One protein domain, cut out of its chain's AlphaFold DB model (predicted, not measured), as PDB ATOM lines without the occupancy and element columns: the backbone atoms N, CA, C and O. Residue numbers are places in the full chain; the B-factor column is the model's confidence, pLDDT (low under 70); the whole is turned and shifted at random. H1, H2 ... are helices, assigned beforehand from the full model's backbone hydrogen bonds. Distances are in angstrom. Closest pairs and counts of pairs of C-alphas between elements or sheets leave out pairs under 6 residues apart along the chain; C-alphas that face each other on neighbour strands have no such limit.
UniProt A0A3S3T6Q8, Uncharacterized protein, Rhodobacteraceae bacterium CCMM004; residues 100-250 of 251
ATOM      1  N   ILE A 100     223.774  43.449  16.132       67.00
ATOM      2  CA  ILE A 100     224.640  44.251  15.263       67.00
ATOM      3  C   ILE A 100     225.972  44.582  15.927       67.00
ATOM      4  O   ILE A 100     227.018  44.463  15.298       67.00
ATOM      5  N   VAL A 101     225.961  44.922  17.220       66.19
ATOM      6  CA  VAL A 101     227.175  45.287  17.962       66.19
ATOM      7  C   VAL A 101     228.087  44.072  18.117       66.19
ATOM      8  O   VAL A 101     229.298  44.190  17.940       66.19
ATOM      9  N   LEU A 102     227.523  42.885  18.364       68.69
ATOM     10  CA  LEU A 102     228.287  41.634  18.400       68.69
ATOM     11  C   LEU A 102     228.887  41.296  17.027       68.69
ATOM     12  O   LEU A 102     230.035  40.857  16.946       68.69
ATOM     13  N   GLN A 103     228.157  41.548  15.937       79.44
ATOM     14  CA  GLN A 103     228.713  41.397  14.591       79.44
ATOM     15  C   GLN A 103     229.804  42.427  14.288       79.44
ATOM     16  O   GLN A 103     230.845  42.054  13.753       79.44
ATOM     17  N   MET A 104     229.633  43.686  14.694       82.88
ATOM     18  CA  MET A 104     230.655  44.729  14.575       82.88
ATOM     19  C   MET A 104     231.922  44.368  15.356       82.88
ATOM     20  O   MET A 104     233.025  44.501  14.827       82.88
ATOM     21  N   GLN A 105     231.782  43.838  16.574       78.31
ATOM     22  CA  GLN A 105     232.902  43.313  17.359       78.31
ATOM     23  C   GLN A 105     233.583  42.132  16.653       78.31
ATOM     24  O   GLN A 105     234.815  42.058  16.623       78.31
ATOM     25  N   GLY A 106     232.808  41.237  16.032       83.62
ATOM     26  CA  GLY A 106     233.332  40.144  15.212       83.62
ATOM     27  C   GLY A 106     234.119  40.640  13.995       83.62
ATOM     28  O   GLY A 106     235.203  40.130  13.712       83.62
ATOM     29  N   VAL A 107     233.619  41.669  13.307       89.44
ATOM     30  CA  VAL A 107     234.300  42.327  12.180       89.44
ATOM     31  C   VAL A 107     235.613  42.975  12.638       89.44
ATOM     32  O   VAL A 107     236.647  42.803  11.984       89.44
ATOM     33  N   GLU A 108     235.602  43.695  13.766       84.25
ATOM     34  CA  GLU A 108     236.801  44.332  14.328       84.25
ATOM     35  C   GLU A 108     237.849  43.303  14.779       84.25
ATOM     36  O   GLU A 108     239.048  43.519  14.590       84.25
ATOM     37  N   SER A 109     237.405  42.158  15.298       84.00
ATOM     38  CA  SER A 109     238.277  41.074  15.769       84.00
ATOM     39  C   SER A 109     238.734  40.123  14.655       84.00
ATOM     40  O   SER A 109     239.495  39.190  14.917       84.00
ATOM     41  N   ALA A 110     238.286  40.324  13.409       89.31
ATOM     42  CA  ALA A 110     238.555  39.390  12.323       89.31
ATOM     43  C   ALA A 110     240.067  39.307  11.995       89.31
ATOM     44  O   ALA A 110     240.696  40.340  11.716       89.31
ATOM     45  N   PRO A 111     240.651  38.090  11.949       81.69
ATOM     46  CA  PRO A 111     242.089  37.857  11.784       81.69
ATOM     47  C   PRO A 111     242.618  38.228  10.391       81.69
ATOM     48  O   PRO A 111     243.824  38.407  10.218       81.69
ATOM     49  N   GLY A 112     241.739  38.372   9.395       87.06
ATOM     50  CA  GLY A 112     242.122  38.674   8.021       87.06
ATOM     51  C   GLY A 112     241.010  39.318   7.198       87.06
ATOM     52  O   GLY A 112     239.842  39.316   7.580       87.06
ATOM     53  N   SER A 113     241.408  39.863   6.045       85.81
ATOM     54  CA  SER A 113     240.534  40.602   5.123       85.81
ATOM     55  C   SER A 113     239.366  39.756   4.610       85.81
ATOM     56  O   SER A 113     238.230  40.211   4.624       85.81
ATOM     57  N   GLU A 114     239.614  38.502   4.228       86.81
ATOM     58  CA  GLU A 114     238.574  37.603   3.715       86.81
ATOM     59  C   GLU A 114     237.447  37.386   4.736       86.81
ATOM     60  O   GLU A 114     236.284  37.661   4.445       86.81
ATOM     61  N   GLN A 115     237.798  37.007   5.970       86.62
ATOM     62  CA  GLN A 115     236.823  36.802   7.040       86.62
ATOM     63  C   GLN A 115     236.108  38.100   7.428       86.62
ATOM     64  O   GLN A 115     234.900  38.092   7.653       86.62
ATOM     65  N   ARG A 116     236.828  39.230   7.467       93.62
ATOM     66  CA  ARG A 116     236.231  40.547   7.725       93.62
ATOM     67  C   ARG A 116     235.173  40.887   6.683       93.62
ATOM     68  O   ARG A 116     234.082  41.314   7.037       93.62
ATOM     69  N   ARG A 117     235.483  40.676   5.402       89.81
ATOM     70  CA  ARG A 117     234.566  40.956   4.291       89.81
ATOM     71  C   ARG A 117     233.353  40.038   4.312       89.81
ATOM     72  O   ARG A 117     232.268  40.521   4.017       89.81
ATOM     73  N   GLU A 118     233.515  38.771   4.676       88.00
ATOM     74  CA  GLU A 118     232.384  37.850   4.826       88.00
ATOM     75  C   GLU A 118     231.447  38.288   5.959       88.00
ATOM     76  O   GLU A 118     230.234  38.366   5.769       88.00
ATOM     77  N   LEU A 119     232.005  38.680   7.109       89.50
ATOM     78  CA  LEU A 119     231.224  39.223   8.224       89.50
ATOM     79  C   LEU A 119     230.517  40.533   7.848       89.50
ATOM     80  O   LEU A 119     229.346  40.702   8.166       89.50
ATOM     81  N   LEU A 120     231.191  41.431   7.125       90.94
ATOM     82  CA  LEU A 120     230.598  42.677   6.623       90.94
ATOM     83  C   LEU A 120     229.469  42.419   5.618       90.94
ATOM     84  O   LEU A 120     228.416  43.050   5.705       90.94
ATOM     85  N   ARG A 121     229.660  41.474   4.687       86.81
ATOM     86  CA  ARG A 121     228.627  41.068   3.725       86.81
ATOM     87  C   ARG A 121     227.406  40.517   4.453       86.81
ATOM     88  O   ARG A 121     226.294  40.920   4.128       86.81
ATOM     89  N   ARG A 122     227.615  39.638   5.437       84.06
ATOM     90  CA  ARG A 122     226.542  39.089   6.270       84.06
ATOM     91  C   ARG A 122     225.802  40.192   7.019       84.06
ATOM     92  O   ARG A 122     224.595  40.307   6.859       84.06
ATOM     93  N   MET A 123     226.530  41.053   7.727       84.44
ATOM     94  CA  MET A 123     225.959  42.164   8.491       84.44
ATOM     95  C   MET A 123     225.102  43.081   7.612       84.44
ATOM     96  O   MET A 123     223.990  43.437   7.976       84.44
ATOM     97  N   ILE A 124     225.564  43.428   6.412       83.62
ATOM     98  CA  ILE A 124     224.800  44.307   5.513       83.62
ATOM     99  C   ILE A 124     223.630  43.577   4.856       83.62
ATOM    100  O   ILE A 124     222.598  44.191   4.598       83.62
ATOM    101  N   SER A 125     223.769  42.280   4.580       76.81
ATOM    102  CA  SER A 125     222.662  41.468   4.073       76.81
ATOM    103  C   SER A 125     221.554  41.299   5.111       76.81
ATOM    104  O   SER A 125     220.390  41.227   4.731       76.81
ATOM    105  N   GLU A 126     221.910  41.202   6.392       73.75
ATOM    106  CA  GLU A 126     220.969  40.983   7.493       73.75
ATOM    107  C   GLU A 126     220.321  42.286   7.975       73.75
ATOM    108  O   GLU A 126     219.117  42.316   8.202       73.75
ATOM    109  N   PHE A 127     221.092  43.371   8.088       71.62
ATOM    110  CA  PHE A 127     220.642  44.626   8.707       71.62
ATOM    111  C   PHE A 127     220.514  45.796   7.721       71.62
ATOM    112  O   PHE A 127     220.111  46.895   8.099       71.62
ATOM    113  N   GLY A 128     220.874  45.610   6.451       75.69
ATOM    114  CA  GLY A 128     220.883  46.684   5.458       75.69
ATOM    115  C   GLY A 128     222.001  47.711   5.686       75.69
ATOM    116  O   GLY A 128     223.013  47.442   6.323       75.69
ATOM    117  N   ARG A 129     221.848  48.915   5.122       78.31
ATOM    118  CA  ARG A 129     222.790  50.041   5.296       78.31
ATOM    119  C   ARG A 129     222.154  51.149   6.129       78.31
ATOM    120  O   ARG A 129     221.947  52.257   5.644       78.31
ATOM    121  N   THR A 130     221.802  50.829   7.369       80.06
ATOM    122  CA  THR A 130     221.249  51.808   8.315       80.06
ATOM    123  C   THR A 130     222.268  52.896   8.650       80.06
ATOM    124  O   THR A 130     223.478  52.709   8.497       80.06
ATOM    125  N   GLN A 131     221.794  54.028   9.173       74.12
ATOM    126  CA  GLN A 131     222.665  55.123   9.612       74.12
ATOM    127  C   GLN A 131     223.715  54.659  10.635       74.12
ATOM    128  O   GLN A 131     224.863  55.109  10.597       74.12
ATOM    129  N   HIS A 132     223.344  53.717  11.507       73.12
ATOM    130  CA  HIS A 132     224.238  53.113  12.491       73.12
ATOM    131  C   HIS A 132     225.375  52.319  11.818       73.12
ATOM    132  O   HIS A 132     226.550  52.547  12.114       73.12
ATOM    133  N   ILE A 133     225.058  51.466  10.834       80.69
ATOM    134  CA  ILE A 133     226.062  50.726  10.049       80.69
ATOM    135  C   ILE A 133     226.972  51.677   9.283       80.69
ATOM    136  O   ILE A 133     228.189  51.506   9.302       80.69
ATOM    137  N   VAL A 134     226.408  52.687   8.619       83.62
ATOM    138  CA  VAL A 134     227.198  53.664   7.860       83.62
ATOM    139  C   VAL A 134     228.170  54.388   8.790       83.62
ATOM    140  O   VAL A 134     229.357  54.490   8.483       83.62
ATOM    141  N   THR A 135     227.699  54.821   9.960       81.75
ATOM    142  CA  THR A 135     228.534  55.484  10.970       81.75
ATOM    143  C   THR A 135     229.657  54.568  11.453       81.75
ATOM    144  O   THR A 135     230.816  54.987  11.483       81.75
ATOM    145  N   TYR A 136     229.351  53.304  11.755       87.44
ATOM    146  CA  TYR A 136     230.350  52.301  12.115       87.44
ATOM    147  C   TYR A 136     231.395  52.101  11.010       87.44
ATOM    148  O   TYR A 136     232.589  52.190  11.290       87.44
ATOM    149  N   LEU A 137     230.974  51.894   9.758       88.62
ATOM    150  CA  LEU A 137     231.871  51.661   8.622       88.62
ATOM    151  C   LEU A 137     232.814  52.845   8.388       88.62
ATOM    152  O   LEU A 137     234.012  52.640   8.192       88.62
ATOM    153  N   VAL A 138     232.309  54.083   8.462       86.25
ATOM    154  CA  VAL A 138     233.150  55.289   8.364       86.25
ATOM    155  C   VAL A 138     234.163  55.326   9.509       86.25
ATOM    156  O   VAL A 138     235.351  55.580   9.297       86.25
ATOM    157  N   SER A 139     233.716  55.041  10.729       86.31
ATOM    158  CA  SER A 139     234.568  55.029  11.918       86.31
ATOM    159  C   SER A 139     235.657  53.947  11.837       86.31
ATOM    160  O   SER A 139     236.826  54.197  12.134       86.31
ATOM    161  N   ALA A 140     235.310  52.750  11.367       88.56
ATOM    162  CA  ALA A 140     236.235  51.638  11.195       88.56
ATOM    163  C   ALA A 140     237.253  51.910  10.074       88.56
ATOM    164  O   ALA A 140     238.455  51.710  10.268       88.56
ATOM    165  N   ALA A 141     236.800  52.457   8.939       89.31
ATOM    166  CA  ALA A 141     237.669  52.877   7.844       89.31
ATOM    167  C   ALA A 141     238.665  53.958   8.298       89.31
ATOM    168  O   ALA A 141     239.869  53.833   8.075       89.31
ATOM    169  N   THR A 142     238.200  54.994   9.000       88.62
ATOM    170  CA  THR A 142     239.061  56.095   9.475       88.62
ATOM    171  C   THR A 142     240.080  55.647  10.532       88.62
ATOM    172  O   THR A 142     241.220  56.124  10.542       88.62
ATOM    173  N   ARG A 143     239.734  54.661  11.375       88.75
ATOM    174  CA  ARG A 143     240.663  54.037  12.341       88.75
ATOM    175  C   ARG A 143     241.658  53.051  11.720       88.75
ATOM    176  O   ARG A 143     242.600  52.633  12.405       88.75
ATOM    177  N   ALA A 144     241.491  52.668  10.455       89.62
ATOM    178  CA  ALA A 144     242.337  51.665   9.821       89.62
ATOM    179  C   ALA A 144     243.828  52.058   9.842       89.62
ATOM    180  O   ALA A 144     244.230  53.206   9.614       89.62
ATOM    181  N   LYS A 145     244.687  51.067  10.114       89.62
ATOM    182  CA  LYS A 145     246.153  51.241  10.177       89.62
ATOM    183  C   LYS A 145     246.862  50.826   8.887       89.62
ATOM    184  O   LYS A 145     248.014  51.224   8.674       89.62
ATOM    185  N   LYS A 146     246.200  50.024   8.048       87.31
ATOM    186  CA  LYS A 146     246.680  49.554   6.744       87.31
ATOM    187  C   LYS A 146     245.677  49.952   5.666       87.31
ATOM    188  O   LYS A 146     244.481  50.001   5.922       87.31
ATOM    189  N   PHE A 147     246.182  50.199   4.459       84.06
ATOM    190  CA  PHE A 147     245.332  50.569   3.325       84.06
ATOM    191  C   PHE A 147     244.372  49.439   2.926       84.06
ATOM    192  O   PHE A 147     243.233  49.718   2.594       84.06
ATOM    193  N   ASP A 148     244.794  48.173   3.016       83.50
ATOM    194  CA  ASP A 148     243.903  47.043   2.708       83.50
ATOM    195  C   ASP A 148     242.714  46.966   3.680       83.50
ATOM    196  O   ASP A 148     241.591  46.777   3.227       83.50
ATOM    197  N   ASP A 149     242.945  47.202   4.980       87.94
ATOM    198  CA  ASP A 149     241.877  47.228   5.992       87.94
ATOM    199  C   ASP A 149     240.904  48.390   5.742       87.94
ATOM    200  O   ASP A 149     239.699  48.213   5.851       87.94
ATOM    201  N   PHE A 150     241.415  49.572   5.368       89.75
ATOM    202  CA  PHE A 150     240.576  50.720   4.997       89.75
ATOM    203  C   PHE A 150     239.603  50.360   3.869       89.75
ATOM    204  O   PHE A 150     238.414  50.656   3.954       89.75
ATOM    205  N   LEU A 151     240.108  49.690   2.832       85.44
ATOM    206  CA  LEU A 151     239.311  49.307   1.670       85.44
ATOM    207  C   LEU A 151     238.274  48.238   1.993       85.44
ATOM    208  O   LEU A 151     237.177  48.288   1.449       85.44
ATOM    209  N   ASP A 152     238.598  47.311   2.900       88.69
ATOM    210  CA  ASP A 152     237.646  46.292   3.339       88.69
ATOM    211  C   ASP A 152     236.366  46.927   3.907       88.69
ATOM    212  O   ASP A 152     235.296  46.363   3.722       88.69
ATOM    213  N   PHE A 153     236.460  48.094   4.557       90.38
ATOM    214  CA  PHE A 153     235.302  48.857   5.041       90.38
ATOM    215  C   PHE A 153     234.721  49.795   3.978       90.38
ATOM    216  O   PHE A 153     233.501  49.891   3.844       90.38
ATOM    217  N   ALA A 154     235.579  50.479   3.214       87.56
ATOM    218  CA  ALA A 154     235.155  51.438   2.194       87.56
ATOM    219  C   ALA A 154     234.312  50.789   1.084       87.56
ATOM    220  O   ALA A 154     233.387  51.421   0.580       87.56
ATOM    221  N   ASP A 155     234.570  49.515   0.765       85.56
ATOM    222  CA  ASP A 155     233.796  48.711  -0.193       85.56
ATOM    223  C   ASP A 155     232.293  48.669   0.103       85.56
ATOM    224  O   ASP A 155     231.478  48.458  -0.795       85.56
ATOM    225  N   TYR A 156     231.924  48.845   1.366       87.00
ATOM    226  CA  TYR A 156     230.560  48.663   1.831       87.00
ATOM    227  C   TYR A 156     229.826  49.974   2.124       87.00
ATOM    228  O   TYR A 156     228.619  49.947   2.397       87.00
ATOM    229  N   LEU A 157     230.522  51.113   2.040       86.25
ATOM    230  CA  LEU A 157     229.929  52.431   2.236       86.25
ATOM    231  C   LEU A 157     228.952  52.780   1.101       86.25
ATOM    232  O   LEU A 157     229.204  52.444  -0.058       86.25
ATOM    233  N   PRO A 158     227.835  53.465   1.404       81.94
ATOM    234  CA  PRO A 158     226.950  53.996   0.377       81.94
ATOM    235  C   PRO A 158     227.622  55.149  -0.384       81.94
ATOM    236  O   PRO A 158     228.525  55.809   0.125       81.94
ATOM    237  N   SER A 159     227.131  55.444  -1.587       75.25
ATOM    238  CA  SER A 159     227.576  56.596  -2.388       75.25
ATOM    239  C   SER A 159     227.116  57.946  -1.814       75.25
ATOM    240  O   SER A 159     227.760  58.978  -2.021       75.25
ATOM    241  N   ALA A 160     226.007  57.949  -1.073       78.44
ATOM    242  CA  ALA A 160     225.474  59.119  -0.390       78.44
ATOM    243  C   ALA A 160     226.105  59.263   1.008       78.44
ATOM    244  O   ALA A 160     225.576  58.761   1.995       78.44
ATOM    245  N   LEU A 161     227.247  59.951   1.077       83.38
ATOM    246  CA  LEU A 161     227.904  60.353   2.328       83.38
ATOM    247  C   LEU A 161     227.794  61.866   2.534       83.38
ATOM    248  O   LEU A 161     227.750  62.624   1.555       83.38
ATOM    249  N   ASN A 162     227.793  62.315   3.790       87.38
ATOM    250  CA  ASN A 162     227.871  63.746   4.100       87.38
ATOM    251  C   ASN A 162     229.303  64.289   3.900       87.38
ATOM    252  O   ASN A 162     230.257  63.518   3.765       87.38
ATOM    253  N   GLU A 163     229.462  65.613   3.842       86.44
ATOM    254  CA  GLU A 163     230.763  66.234   3.538       86.44
ATOM    255  C   GLU A 163     231.850  65.890   4.566       86.44
ATOM    256  O   GLU A 163     232.980  65.581   4.181       86.44
ATOM    257  N   ASP A 164     231.510  65.852   5.856       86.75
ATOM    258  CA  ASP A 164     232.461  65.546   6.931       86.75
ATOM    259  C   ASP A 164     232.970  64.098   6.870       86.75
ATOM    260  O   ASP A 164     234.165  63.830   7.048       86.75
ATOM    261  N   GLN A 165     232.077  63.152   6.565       85.69
ATOM    262  CA  GLN A 165     232.413  61.746   6.350       85.69
ATOM    263  C   GLN A 165     233.352  61.601   5.151       85.69
ATOM    264  O   GLN A 165     234.395  60.954   5.270       85.69
ATOM    265  N   ARG A 166     233.034  62.240   4.017       85.06
ATOM    266  CA  ARG A 166     233.884  62.217   2.812       85.06
ATOM    267  C   ARG A 166     235.267  62.784   3.092       85.06
ATOM    268  O   ARG A 166     236.270  62.155   2.759       85.06
ATOM    269  N   LYS A 167     235.330  63.938   3.760       87.06
ATOM    270  CA  LYS A 167     236.589  64.589   4.133       87.06
ATOM    271  C   LYS A 167     237.456  63.672   5.000       87.06
ATOM    272  O   LYS A 167     238.616  63.434   4.666       87.06
ATOM    273  N   SER A 168     236.877  63.087   6.048       88.50
ATOM    274  CA  SER A 168     237.590  62.193   6.974       88.50
ATOM    275  C   SER A 168     238.123  60.931   6.282       88.50
ATOM    276  O   SER A 168     239.256  60.495   6.522       88.50
ATOM    277  N   LEU A 169     237.316  60.342   5.392       87.75
ATOM    278  CA  LEU A 169     237.709  59.185   4.587       87.75
ATOM    279  C   LEU A 169     238.837  59.539   3.619       87.75
ATOM    280  O   LEU A 169     239.808  58.790   3.527       87.75
ATOM    281  N   ARG A 170     238.748  60.696   2.953       85.31
ATOM    282  CA  ARG A 170     239.759  61.193   2.015       85.31
ATOM    283  C   ARG A 170     241.109  61.397   2.693       85.31
ATOM    284  O   ARG A 170     242.114  60.865   2.223       85.31
ATOM    285  N   GLU A 171     241.135  62.104   3.818       88.12
ATOM    286  CA  GLU A 171     242.362  62.350   4.589       88.12
ATOM    287  C   GLU A 171     243.003  61.035   5.058       88.12
ATOM    288  O   GLU A 171     244.220  60.837   4.947       88.12
ATOM    289  N   THR A 172     242.185  60.085   5.522       88.94
ATOM    290  CA  THR A 172     242.673  58.766   5.940       88.94
ATOM    291  C   THR A 172     243.217  57.953   4.768       88.94
ATOM    292  O   THR A 172     244.315  57.394   4.876       88.94
ATOM    293  N   ALA A 173     242.490  57.902   3.652       84.56
ATOM    294  CA  ALA A 173     242.903  57.194   2.449       84.56
ATOM    295  C   ALA A 173     244.250  57.721   1.944       84.56
ATOM    296  O   ALA A 173     245.172  56.930   1.746       84.56
ATOM    297  N   LEU A 174     244.401  59.048   1.841       82.62
ATOM    298  CA  LEU A 174     245.640  59.706   1.419       82.62
ATOM    299  C   LEU A 174     246.819  59.322   2.310       82.62
ATOM    300  O   LEU A 174     247.855  58.857   1.828       82.62
ATOM    301  N   ARG A 175     246.642  59.440   3.629       88.81
ATOM    302  CA  ARG A 175     247.668  59.099   4.619       88.81
ATOM    303  C   ARG A 175     248.106  57.635   4.514       88.81
ATOM    304  O   ARG A 175     249.304  57.336   4.550       88.81
ATOM    305  N   LEU A 176     247.156  56.703   4.415       85.25
ATOM    306  CA  LEU A 176     247.443  55.265   4.341       85.25
ATOM    307  C   LEU A 176     248.075  54.869   3.004       85.25
ATOM    308  O   LEU A 176     248.995  54.045   2.981       85.25
ATOM    309  N   LEU A 177     247.619  55.478   1.914       78.62
ATOM    310  CA  LEU A 177     248.134  55.258   0.571       78.62
ATOM    311  C   LEU A 177     249.575  55.763   0.438       78.62
ATOM    312  O   LEU A 177     250.454  54.995   0.043       78.62
ATOM    313  N   ALA A 178     249.858  56.991   0.881       78.50
ATOM    314  CA  ALA A 178     251.210  57.550   0.907       78.50
ATOM    315  C   ALA A 178     252.177  56.666   1.718       78.50
ATOM    316  O   ALA A 178     253.292  56.371   1.278       78.50
ATOM    317  N   LYS A 179     251.725  56.157   2.874       81.62
ATOM    318  CA  LYS A 179     252.496  55.226   3.714       81.62
ATOM    319  C   LYS A 179     252.756  53.876   3.034       81.62
ATOM    320  O   LYS A 179     253.806  53.271   3.253       81.62
ATOM    321  N   ARG A 180     251.813  53.368   2.236       77.44
ATOM    322  CA  ARG A 180     251.997  52.129   1.463       77.44
ATOM    323  C   ARG A 180     253.021  52.329   0.347       77.44
ATOM    324  O   ARG A 180     253.915  51.497   0.199       77.44
ATOM    325  N   VAL A 181     252.925  53.444  -0.378       69.19
ATOM    326  CA  VAL A 181     253.864  53.810  -1.450       69.19
ATOM    327  C   VAL A 181     255.285  53.963  -0.901       69.19
ATOM    328  O   VAL A 181     256.213  53.362  -1.441       69.19
ATOM    329  N   SER A 182     255.471  54.686   0.209       70.44
ATOM    330  CA  SER A 182     256.802  54.890   0.803       70.44
ATOM    331  C   SER A 182     257.450  53.588   1.293       70.44
ATOM    332  O   SER A 182     258.644  53.373   1.091       70.44
ATOM    333  N   ARG A 183     256.670  52.665   1.871       66.88
ATOM    334  CA  ARG A 183     257.162  51.340   2.292       66.88
ATOM    335  C   ARG A 183     257.547  50.437   1.123       66.88
ATOM    336  O   ARG A 183     258.484  49.654   1.263       66.88
ATOM    337  N   SER A 184     256.846  50.538  -0.008       57.62
ATOM    338  CA  SER A 184     257.204  49.804  -1.228       57.62
ATOM    339  C   SER A 184     258.567  50.270  -1.759       57.62
ATOM    340  O   SER A 184     259.444  49.436  -1.979       57.62
ATOM    341  N   LYS A 185     258.813  51.593  -1.782       54.31
ATOM    342  CA  LYS A 185     260.117  52.187  -2.152       54.31
ATOM    343  C   LYS A 185     261.288  51.687  -1.287       54.31
ATOM    344  O   LYS A 185     262.395  51.553  -1.788       54.31
ATOM    345  N   SER A 186     261.059  51.389  -0.003       52.53
ATOM    346  CA  SER A 186     262.110  50.948   0.933       52.53
ATOM    347  C   SER A 186     262.509  49.470   0.802       52.53
ATOM    348  O   SER A 186     263.619  49.117   1.198       52.53
ATOM    349  N   ARG A 187     261.627  48.591   0.304       47.97
ATOM    350  CA  ARG A 187     261.881  47.135   0.232       47.97
ATOM    351  C   ARG A 187     262.606  46.711  -1.039       47.97
ATOM    352  O   ARG A 187     263.376  45.754  -1.016       47.97
ATOM    353  N   THR A 188     262.409  47.428  -2.134       46.75
ATOM    354  CA  THR A 188     263.199  47.254  -3.348       46.75
ATOM    355  C   THR A 188     264.461  48.100  -3.223       46.75
ATOM    356  O   THR A 188     264.431  49.301  -3.454       46.75
ATOM    357  N   ARG A 189     265.613  47.490  -2.915       42.78
ATOM    358  CA  ARG A 189     266.947  48.145  -2.974       42.78
ATOM    359  C   ARG A 189     267.342  48.636  -4.386       42.78
ATOM    360  O   ARG A 189     268.465  49.075  -4.597       42.78
ATOM    361  N   ARG A 190     266.426  48.537  -5.353       41.22
ATOM    362  CA  ARG A 190     266.432  49.225  -6.641       41.22
ATOM    363  C   ARG A 190     265.419  50.363  -6.539       41.22
ATOM    364  O   ARG A 190     264.238  50.091  -6.350       41.22
ATOM    365  N   GLU A 191     265.861  51.602  -6.725       40.28
ATOM    366  CA  GLU A 191     265.061  52.845  -6.706       40.28
ATOM    367  C   GLU A 191     263.855  52.886  -7.675       40.28
ATOM    368  O   GLU A 191     263.197  53.914  -7.806       40.28
ATOM    369  N   LYS A 192     263.551  51.801  -8.393       40.69
ATOM    370  CA  LYS A 192     262.865  51.868  -9.684       40.69
ATOM    371  C   LYS A 192     261.646  50.972  -9.861       40.69
ATOM    372  O   LYS A 192     261.100  50.905 -10.949       40.69
ATOM    373  N   THR A 193     261.128  50.342  -8.817       40.00
ATOM    374  CA  THR A 193     259.826  49.676  -8.942       40.00
ATOM    375  C   THR A 193     259.138  49.662  -7.594       40.00
ATOM    376  O   THR A 193     259.237  48.707  -6.830       40.00
ATOM    377  N   ALA A 194     258.378  50.719  -7.305       39.97
ATOM    378  CA  ALA A 194     257.226  50.534  -6.441       39.97
ATOM    379  C   ALA A 194     256.277  49.616  -7.219       39.97
ATOM    380  O   ALA A 194     255.431  50.093  -7.969       39.97
ATOM    381  N   ILE A 195     256.464  48.298  -7.103       42.16
ATOM    382  CA  ILE A 195     255.460  47.337  -7.546       42.16
ATOM    383  C   ILE A 195     254.292  47.569  -6.594       42.16
ATOM    384  O   ILE A 195     254.201  47.009  -5.500       42.16
ATOM    385  N   PHE A 196     253.433  48.513  -6.970       47.09
ATOM    386  CA  PHE A 196     252.032  48.433  -6.635       47.09
ATOM    387  C   PHE A 196     251.652  47.035  -7.107       47.09
ATOM    388  O   PHE A 196     251.787  46.753  -8.292       47.09
ATOM    389  N   ALA A 197     251.348  46.114  -6.191       46.91
ATOM    390  CA  ALA A 197     250.870  44.794  -6.577       46.91
ATOM    391  C   ALA A 197     249.500  45.008  -7.230       46.91
ATOM    392  O   ALA A 197     248.465  44.943  -6.573       46.91
ATOM    393  N   THR A 198     249.518  45.390  -8.506       46.44
ATOM    394  CA  THR A 198     248.357  45.733  -9.317       46.44
ATOM    395  C   THR A 198     247.430  44.540  -9.405       46.44
ATOM    396  O   THR A 198     246.230  44.738  -9.446       46.44
ATOM    397  N   ASP A 199     247.941  43.315  -9.301       44.25
ATOM    398  CA  ASP A 199     247.130  42.101  -9.368       44.25
ATOM    399  C   ASP A 199     246.101  41.997  -8.237       44.25
ATOM    400  O   ASP A 199     244.940  41.692  -8.497       44.25
ATOM    401  N   SER A 200     246.455  42.314  -6.984       50.56
ATOM    402  CA  SER A 200     245.472  42.278  -5.885       50.56
ATOM    403  C   SER A 200     244.439  43.400  -5.995       50.56
ATOM    404  O   SER A 200     243.309  43.255  -5.532       50.56
ATOM    405  N   ILE A 201     244.807  44.495  -6.655       49.56
ATOM    406  CA  ILE A 201     243.977  45.678  -6.876       49.56
ATOM    407  C   ILE A 201     243.026  45.469  -8.052       49.56
ATOM    408  O   ILE A 201     241.839  45.731  -7.927       49.56
ATOM    409  N   VAL A 202     243.521  44.935  -9.164       49.53
ATOM    410  CA  VAL A 202     242.749  44.572 -10.355       49.53
ATOM    411  C   VAL A 202     241.774  43.442 -10.026       49.53
ATOM    412  O   VAL A 202     240.619  43.490 -10.443       49.53
ATOM    413  N   ASN A 203     242.179  42.469  -9.203       53.88
ATOM    414  CA  ASN A 203     241.267  41.436  -8.710       53.88
ATOM    415  C   ASN A 203     240.198  42.004  -7.752       53.88
ATOM    416  O   ASN A 203     239.045  41.569  -7.797       53.88
ATOM    417  N   ARG A 204     240.533  43.009  -6.925       54.19
ATOM    418  CA  ARG A 204     239.558  43.735  -6.082       54.19
ATOM    419  C   ARG A 204     238.594  44.600  -6.908       54.19
ATOM    420  O   ARG A 204     237.397  44.576  -6.641       54.19
ATOM    421  N   LEU A 205     239.094  45.279  -7.943       50.84
ATOM    422  CA  LEU A 205     238.314  46.051  -8.918       50.84
ATOM    423  C   LEU A 205     237.294  45.172  -9.654       50.84
ATOM    424  O   LEU A 205     236.124  45.520  -9.739       50.84
ATOM    425  N   ARG A 206     237.705  43.985 -10.120       50.44
ATOM    426  CA  ARG A 206     236.821  43.041 -10.833       50.44
ATOM    427  C   ARG A 206     235.697  42.453  -9.974       50.44
ATOM    428  O   ARG A 206     234.730  41.945 -10.529       50.44
ATOM    429  N   SER A 207     235.830  42.469  -8.647       52.88
ATOM    430  CA  SER A 207     234.906  41.794  -7.721       52.88
ATOM    431  C   SER A 207     233.928  42.728  -6.996       52.88
ATOM    432  O   SER A 207     233.081  42.232  -6.252       52.88
ATOM    433  N   SER A 208     234.016  44.049  -7.207       51.72
ATOM    434  CA  SER A 208     233.354  45.056  -6.356       51.72
ATOM    435  C   SER A 208     232.745  46.217  -7.164       51.72
ATOM    436  O   SER A 208     233.013  47.379  -6.873       51.72
ATOM    437  N   GLY A 209     231.950  45.911  -8.195       52.91
ATOM    438  CA  GLY A 209     231.301  46.930  -9.034       52.91
ATOM    439  C   GLY A 209     230.361  47.852  -8.238       52.91
ATOM    440  O   GLY A 209     229.525  47.377  -7.470       52.91
ATOM    441  N   GLY A 210     230.496  49.162  -8.428       58.75
ATOM    442  CA  GLY A 210     229.762  50.232  -7.754       58.75
ATOM    443  C   GLY A 210     230.310  50.650  -6.384       58.75
ATOM    444  O   GLY A 210     229.662  51.457  -5.715       58.75
ATOM    445  N   SER A 211     231.454  50.115  -5.933       67.62
ATOM    446  CA  SER A 211     231.998  50.415  -4.599       67.62
ATOM    447  C   SER A 211     232.853  51.688  -4.569       67.62
ATOM    448  O   SER A 211     233.457  52.100  -5.559       67.62
ATOM    449  N   LEU A 212     232.965  52.311  -3.392       66.00
ATOM    450  CA  LEU A 212     233.829  53.478  -3.186       66.00
ATOM    451  C   LEU A 212     235.308  53.162  -3.491       66.00
ATOM    452  O   LEU A 212     236.052  54.007  -3.994       66.00
ATOM    453  N   SER A 213     235.735  51.924  -3.238       64.75
ATOM    454  CA  SER A 213     237.075  51.448  -3.584       64.75
ATOM    455  C   SER A 213     237.294  51.372  -5.090       64.75
ATOM    456  O   SER A 213     238.402  51.650  -5.548       64.75
ATOM    457  N   GLU A 214     236.263  51.026  -5.869       67.44
ATOM    458  CA  GLU A 214     236.345  51.025  -7.331       67.44
ATOM    459  C   GLU A 214     236.654  52.423  -7.868       67.44
ATOM    460  O   GLU A 214     237.532  52.572  -8.718       67.44
ATOM    461  N   VAL A 215     236.013  53.455  -7.311       67.69
ATOM    462  CA  VAL A 215     236.274  54.857  -7.665       67.69
ATOM    463  C   VAL A 215     237.723  55.236  -7.357       67.69
ATOM    464  O   VAL A 215     238.425  55.742  -8.233       67.69
ATOM    465  N   ILE A 216     238.212  54.939  -6.145       67.44
ATOM    466  CA  ILE A 216     239.597  55.245  -5.740       67.44
ATOM    467  C   ILE A 216     240.596  54.586  -6.692       67.44
ATOM    468  O   ILE A 216     241.545  55.221  -7.155       67.44
ATOM    469  N   TYR A 217     240.406  53.300  -6.973       67.19
ATOM    470  CA  TYR A 217     241.344  52.540  -7.782       67.19
ATOM    471  C   TYR A 217     241.275  52.883  -9.268       67.19
ATOM    472  O   TYR A 217     242.322  52.927  -9.910       67.19
ATOM    473  N   SER A 218     240.088  53.176  -9.801       66.75
ATOM    474  CA  SER A 218     239.927  53.632 -11.184       66.75
ATOM    475  C   SER A 218     240.607  54.981 -11.394       66.75
ATOM    476  O   SER A 218     241.349  55.152 -12.358       66.75
ATOM    477  N   ASN A 219     240.455  55.906 -10.443       70.44
ATOM    478  CA  ASN A 219     241.142  57.192 -10.497       70.44
ATOM    479  C   ASN A 219     242.661  57.027 -10.360       70.44
ATOM    480  O   ASN A 219     243.417  57.660 -11.091       70.44
ATOM    481  N   LEU A 220     243.128  56.149  -9.466       66.56
ATOM    482  CA  LEU A 220     244.557  55.861  -9.327       66.56
ATOM    483  C   LEU A 220     245.138  55.273 -10.623       66.56
ATOM    484  O   LEU A 220     246.209  55.687 -11.061       66.56
ATOM    485  N   ALA A 221     244.425  54.335 -11.251       65.50
ATOM    486  CA  ALA A 221     244.817  53.748 -12.527       65.50
ATOM    487  C   ALA A 221     244.846  54.798 -13.647       65.50
ATOM    488  O   ALA A 221     245.803  54.828 -14.415       65.50
ATOM    489  N   ALA A 222     243.856  55.695 -13.703       67.12
ATOM    490  CA  ALA A 222     243.813  56.791 -14.667       67.12
ATOM    491  C   ALA A 222     244.994  57.759 -14.494       67.12
ATOM    492  O   ALA A 222     245.635  58.122 -15.476       67.12
ATOM    493  N   VAL A 223     245.334  58.124 -13.255       66.19
ATOM    494  CA  VAL A 223     246.480  59.001 -12.962       66.19
ATOM    495  C   VAL A 223     247.806  58.328 -13.340       66.19
ATOM    496  O   VAL A 223     248.664  58.955 -13.960       66.19
ATOM    497  N   ILE A 224     247.968  57.036 -13.033       63.50
ATOM    498  CA  ILE A 224     249.166  56.268 -13.404       63.50
ATOM    499  C   ILE A 224     249.284  56.129 -14.928       63.50
ATOM    500  O   ILE A 224     250.366  56.347 -15.474       63.50
ATOM    501  N   ASN A 225     248.191  55.800 -15.622       62.84
ATOM    502  CA  ASN A 225     248.176  55.682 -17.082       62.84
ATOM    503  C   ASN A 225     248.468  57.024 -17.754       62.84
ATOM    504  O   ASN A 225     249.348  57.085 -18.605       62.84
ATOM    505  N   SER A 226     247.831  58.110 -17.305       63.75
ATOM    506  CA  SER A 226     248.094  59.460 -17.810       63.75
ATOM    507  C   SER A 226     249.564  59.855 -17.643       63.75
ATOM    508  O   SER A 226     250.176  60.377 -18.575       63.75
ATOM    509  N   LYS A 227     250.189  59.533 -16.500       61.38
ATOM    510  CA  LYS A 227     251.626  59.772 -16.316       61.38
ATOM    511  C   LYS A 227     252.492  58.891 -17.215       61.38
ATOM    512  O   LYS A 227     253.480  59.389 -17.747       61.38
ATOM    513  N   ASN A 228     252.134  57.625 -17.416       55.97
ATOM    514  CA  ASN A 228     252.852  56.733 -18.332       55.97
ATOM    515  C   ASN A 228     252.762  57.206 -19.794       55.97
ATOM    516  O   ASN A 228     253.759  57.143 -20.507       55.97
ATOM    517  N   GLU A 229     251.609  57.723 -20.222       55.50
ATOM    518  CA  GLU A 229     251.401  58.279 -21.567       55.50
ATOM    519  C   GLU A 229     252.166  59.599 -21.764       55.50
ATOM    520  O   GLU A 229     252.783  59.808 -22.808       55.50
ATOM    521  N   THR A 230     252.219  60.458 -20.739       52.03
ATOM    522  CA  THR A 230     253.004  61.710 -20.775       52.03
ATOM    523  C   THR A 230     254.525  61.461 -20.758       52.03
ATOM    524  O   THR A 230     255.298  62.290 -21.237       52.03
ATOM    525  N   LEU A 231     254.984  60.313 -20.239       45.69
ATOM    526  CA  LEU A 231     256.402  59.953 -20.070       45.69
ATOM    527  C   LEU A 231     256.998  59.114 -21.209       45.69
ATOM    528  O   LEU A 231     258.024  58.458 -21.015       45.69
ATOM    529  N   ALA A 232     256.444  59.198 -22.421       39.81
ATOM    530  CA  ALA A 232     256.953  58.517 -23.618       39.81
ATOM    531  C   ALA A 232     258.413  58.861 -24.027       39.81
ATOM    532  O   ALA A 232     258.843  58.477 -25.111       39.81
ATOM    533  N   LEU A 233     259.210  59.550 -23.196       43.56
ATOM    534  CA  LEU A 233     260.604  59.886 -23.496       43.56
ATOM    535  C   LEU A 233     261.642  59.681 -22.378       43.56
ATOM    536  O   LEU A 233     262.799  60.008 -22.636       43.56
ATOM    537  N   LYS A 234     261.330  59.129 -21.193       40.16
ATOM    538  CA  LYS A 234     262.369  58.651 -20.242       40.16
ATOM    539  C   LYS A 234     261.770  57.885 -19.059       40.16
ATOM    540  O   LYS A 234     261.156  58.477 -18.182       40.16
ATOM    541  N   ASP A 235     261.995  56.576 -19.070       46.38
ATOM    542  CA  ASP A 235     261.877  55.592 -17.990       46.38
ATOM    543  C   ASP A 235     261.227  56.039 -16.663       46.38
ATOM    544  O   ASP A 235     261.876  56.633 -15.801       46.38
ATOM    545  N   MET A 236     260.005  55.526 -16.471       48.78
ATOM    546  CA  MET A 236     259.260  55.328 -15.216       48.78
ATOM    547  C   MET A 236     258.460  56.523 -14.677       48.78
ATOM    548  O   MET A 236     259.002  57.502 -14.173       48.78
ATOM    549  N   ALA A 237     257.130  56.370 -14.682       47.97
ATOM    550  CA  ALA A 237     256.208  57.257 -13.981       47.97
ATOM    551  C   ALA A 237     256.329  57.111 -12.463       47.97
ATOM    552  O   ALA A 237     256.015  56.070 -11.880       47.97
ATOM    553  N   PHE A 238     256.761  58.188 -11.813       55.59
ATOM    554  CA  PHE A 238     256.763  58.294 -10.363       55.59
ATOM    555  C   PHE A 238     255.413  58.818  -9.877       55.59
ATOM    556  O   PHE A 238     254.953  59.874 -10.313       55.59
ATOM    557  N   VAL A 239     254.806  58.083  -8.944       60.69
ATOM    558  CA  VAL A 239     253.629  58.547  -8.204       60.69
ATOM    559  C   VAL A 239     254.088  59.516  -7.111       60.69
ATOM    560  O   VAL A 239     254.860  59.153  -6.212       60.69
ATOM    561  N   GLU A 240     253.621  60.750  -7.217       64.31
ATOM    562  CA  GLU A 240     253.850  61.884  -6.326       64.31
ATOM    563  C   GLU A 240     252.644  62.112  -5.401       64.31
ATOM    564  O   GLU A 240     251.545  61.643  -5.689       64.31
ATOM    565  N   PRO A 241     252.797  62.851  -4.286       64.12
ATOM    566  CA  PRO A 241     251.685  63.141  -3.373       64.12
ATOM    567  C   PRO A 241     250.454  63.759  -4.059       64.12
ATOM    568  O   PRO A 241     249.329  63.356  -3.781       64.12
ATOM    569  N   GLN A 242     250.679  64.659  -5.015       67.12
ATOM    570  CA  GLN A 242     249.643  65.322  -5.815       67.12
ATOM    571  C   GLN A 242     248.850  64.351  -6.717       67.12
ATOM    572  O   GLN A 242     247.654  64.540  -6.932       67.12
ATOM    573  N   ASP A 243     249.464  63.248  -7.160       67.12
ATOM    574  CA  ASP A 243     248.773  62.184  -7.904       67.12
ATOM    575  C   ASP A 243     247.821  61.389  -7.006       67.12
ATOM    576  O   ASP A 243     246.747  60.959  -7.426       67.12
ATOM    577  N   LEU A 244     248.217  61.194  -5.744       67.56
ATOM    578  CA  LEU A 244     247.391  60.521  -4.745       67.56
ATOM    579  C   LEU A 244     246.187  61.393  -4.375       67.56
ATOM    580  O   LEU A 244     245.075  60.881  -4.255       67.56
ATOM    581  N   GLU A 245     246.398  62.704  -4.239       70.00
ATOM    582  CA  GLU A 245     245.325  63.683  -4.034       70.00
ATOM    583  C   GLU A 245     244.335  63.687  -5.196       70.00
ATOM    584  O   GLU A 245     243.127  63.611  -4.965       70.00
ATOM    585  N   ALA A 246     244.829  63.681  -6.436       70.19
ATOM    586  CA  ALA A 246     243.986  63.578  -7.623       70.19
ATOM    587  C   ALA A 246     243.161  62.279  -7.634       70.19
ATOM    588  O   ALA A 246     241.966  62.317  -7.927       70.19
ATOM    589  N   ALA A 247     243.760  61.149  -7.242       67.75
ATOM    590  CA  ALA A 247     243.089  59.851  -7.235       67.75
ATOM    591  C   ALA A 247     241.923  59.760  -6.228       67.75
ATOM    592  O   ALA A 247     240.947  59.042  -6.444       67.75
ATOM    593  N   ILE A 248     242.004  60.498  -5.121       69.62
ATOM    594  CA  ILE A 248     241.056  60.399  -4.000       69.62
ATOM    595  C   ILE A 248     240.106  61.618  -3.967       69.62
ATOM    596  O   ILE A 248     239.168  61.679  -3.175       69.62
ATOM    597  N   ARG A 249     240.274  62.586  -4.878       69.81
ATOM    598  CA  ARG A 249     239.473  63.821  -4.941       69.81
ATOM    599  C   ARG A 249     237.960  63.590  -5.058       69.81
ATOM    600  O   ARG A 249     237.197  64.440  -4.607       69.81
ATOM    601  N   LEU A 250     237.544  62.472  -5.654       62.44
ATOM    602  CA  LEU A 250     236.138  62.119  -5.893       62.44
ATOM    603  C   LEU A 250     235.490  61.275  -4.776       62.44
ATOM    604  O   LEU A 250     234.330  60.900  -4.924       62.44
TER     605      LEU A 250
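This is residues 100 to 250 of the 251 residues of an uncharacterized protein of Rhodobacteraceae bacterium CCMM004 (UniProt A0A3S3T6Q8). The long helix H5 runs along one side of an elongated body, the short H4 packs on it near the middle, and H3 and the hairpin of H1 and H2 make one end. H8 lies between H5 and H7, and H6 folds against the beginning of H7. The printed part has 151 residues, with eight named helices, H1 to H8 in order, and no named strand: all helix. It is compact, with a radius of gyration of the C-alphas of 16.5 A, and spans 54 by 31 by 25 A.

Find C-alpha 163 at (230.763, 66.234, 3.538); from there H5 runs 36.7 A to residue 187. Before it look for H1, residues 100 to 108, H2, 113 to 127 and 20.6 A long, H3, 131 to 143, and H4, 147 to 154. After it come H6, 198 to 207, H7, 212 to 230 and 27.3 A long, and H8, 241 to 248, ending at C-alpha 248 at (241.056, 60.399, -4.000).

Start at H5: its residues 173 to 180 alone touch H4, closest at C-alphas Leu 176 and Phe 147, 5.2 A, in a hairpin at a shallow tilt of 25 degrees. H4, the hub, touches H3 at C-alphas Phe 150 and Ala 141, 4.6 A, and H2 at Asp 152 and Arg 117, 6.2 A. H8 touches H5 and H7, which are apart; the C-alphas of Ala 247 and Asn 219 are 4.6 A apart. In each helix every O i to N i+4 pair is within hydrogen-bond range.

The farthest C-alphas, Leu 102 and Leu 233, are 56.0 A apart. The printed part has no cut and no long link. The mean pLDDT of the printed part is 71.3; look for values under 70 at residues 183 to 218 and 220 to 244, among others.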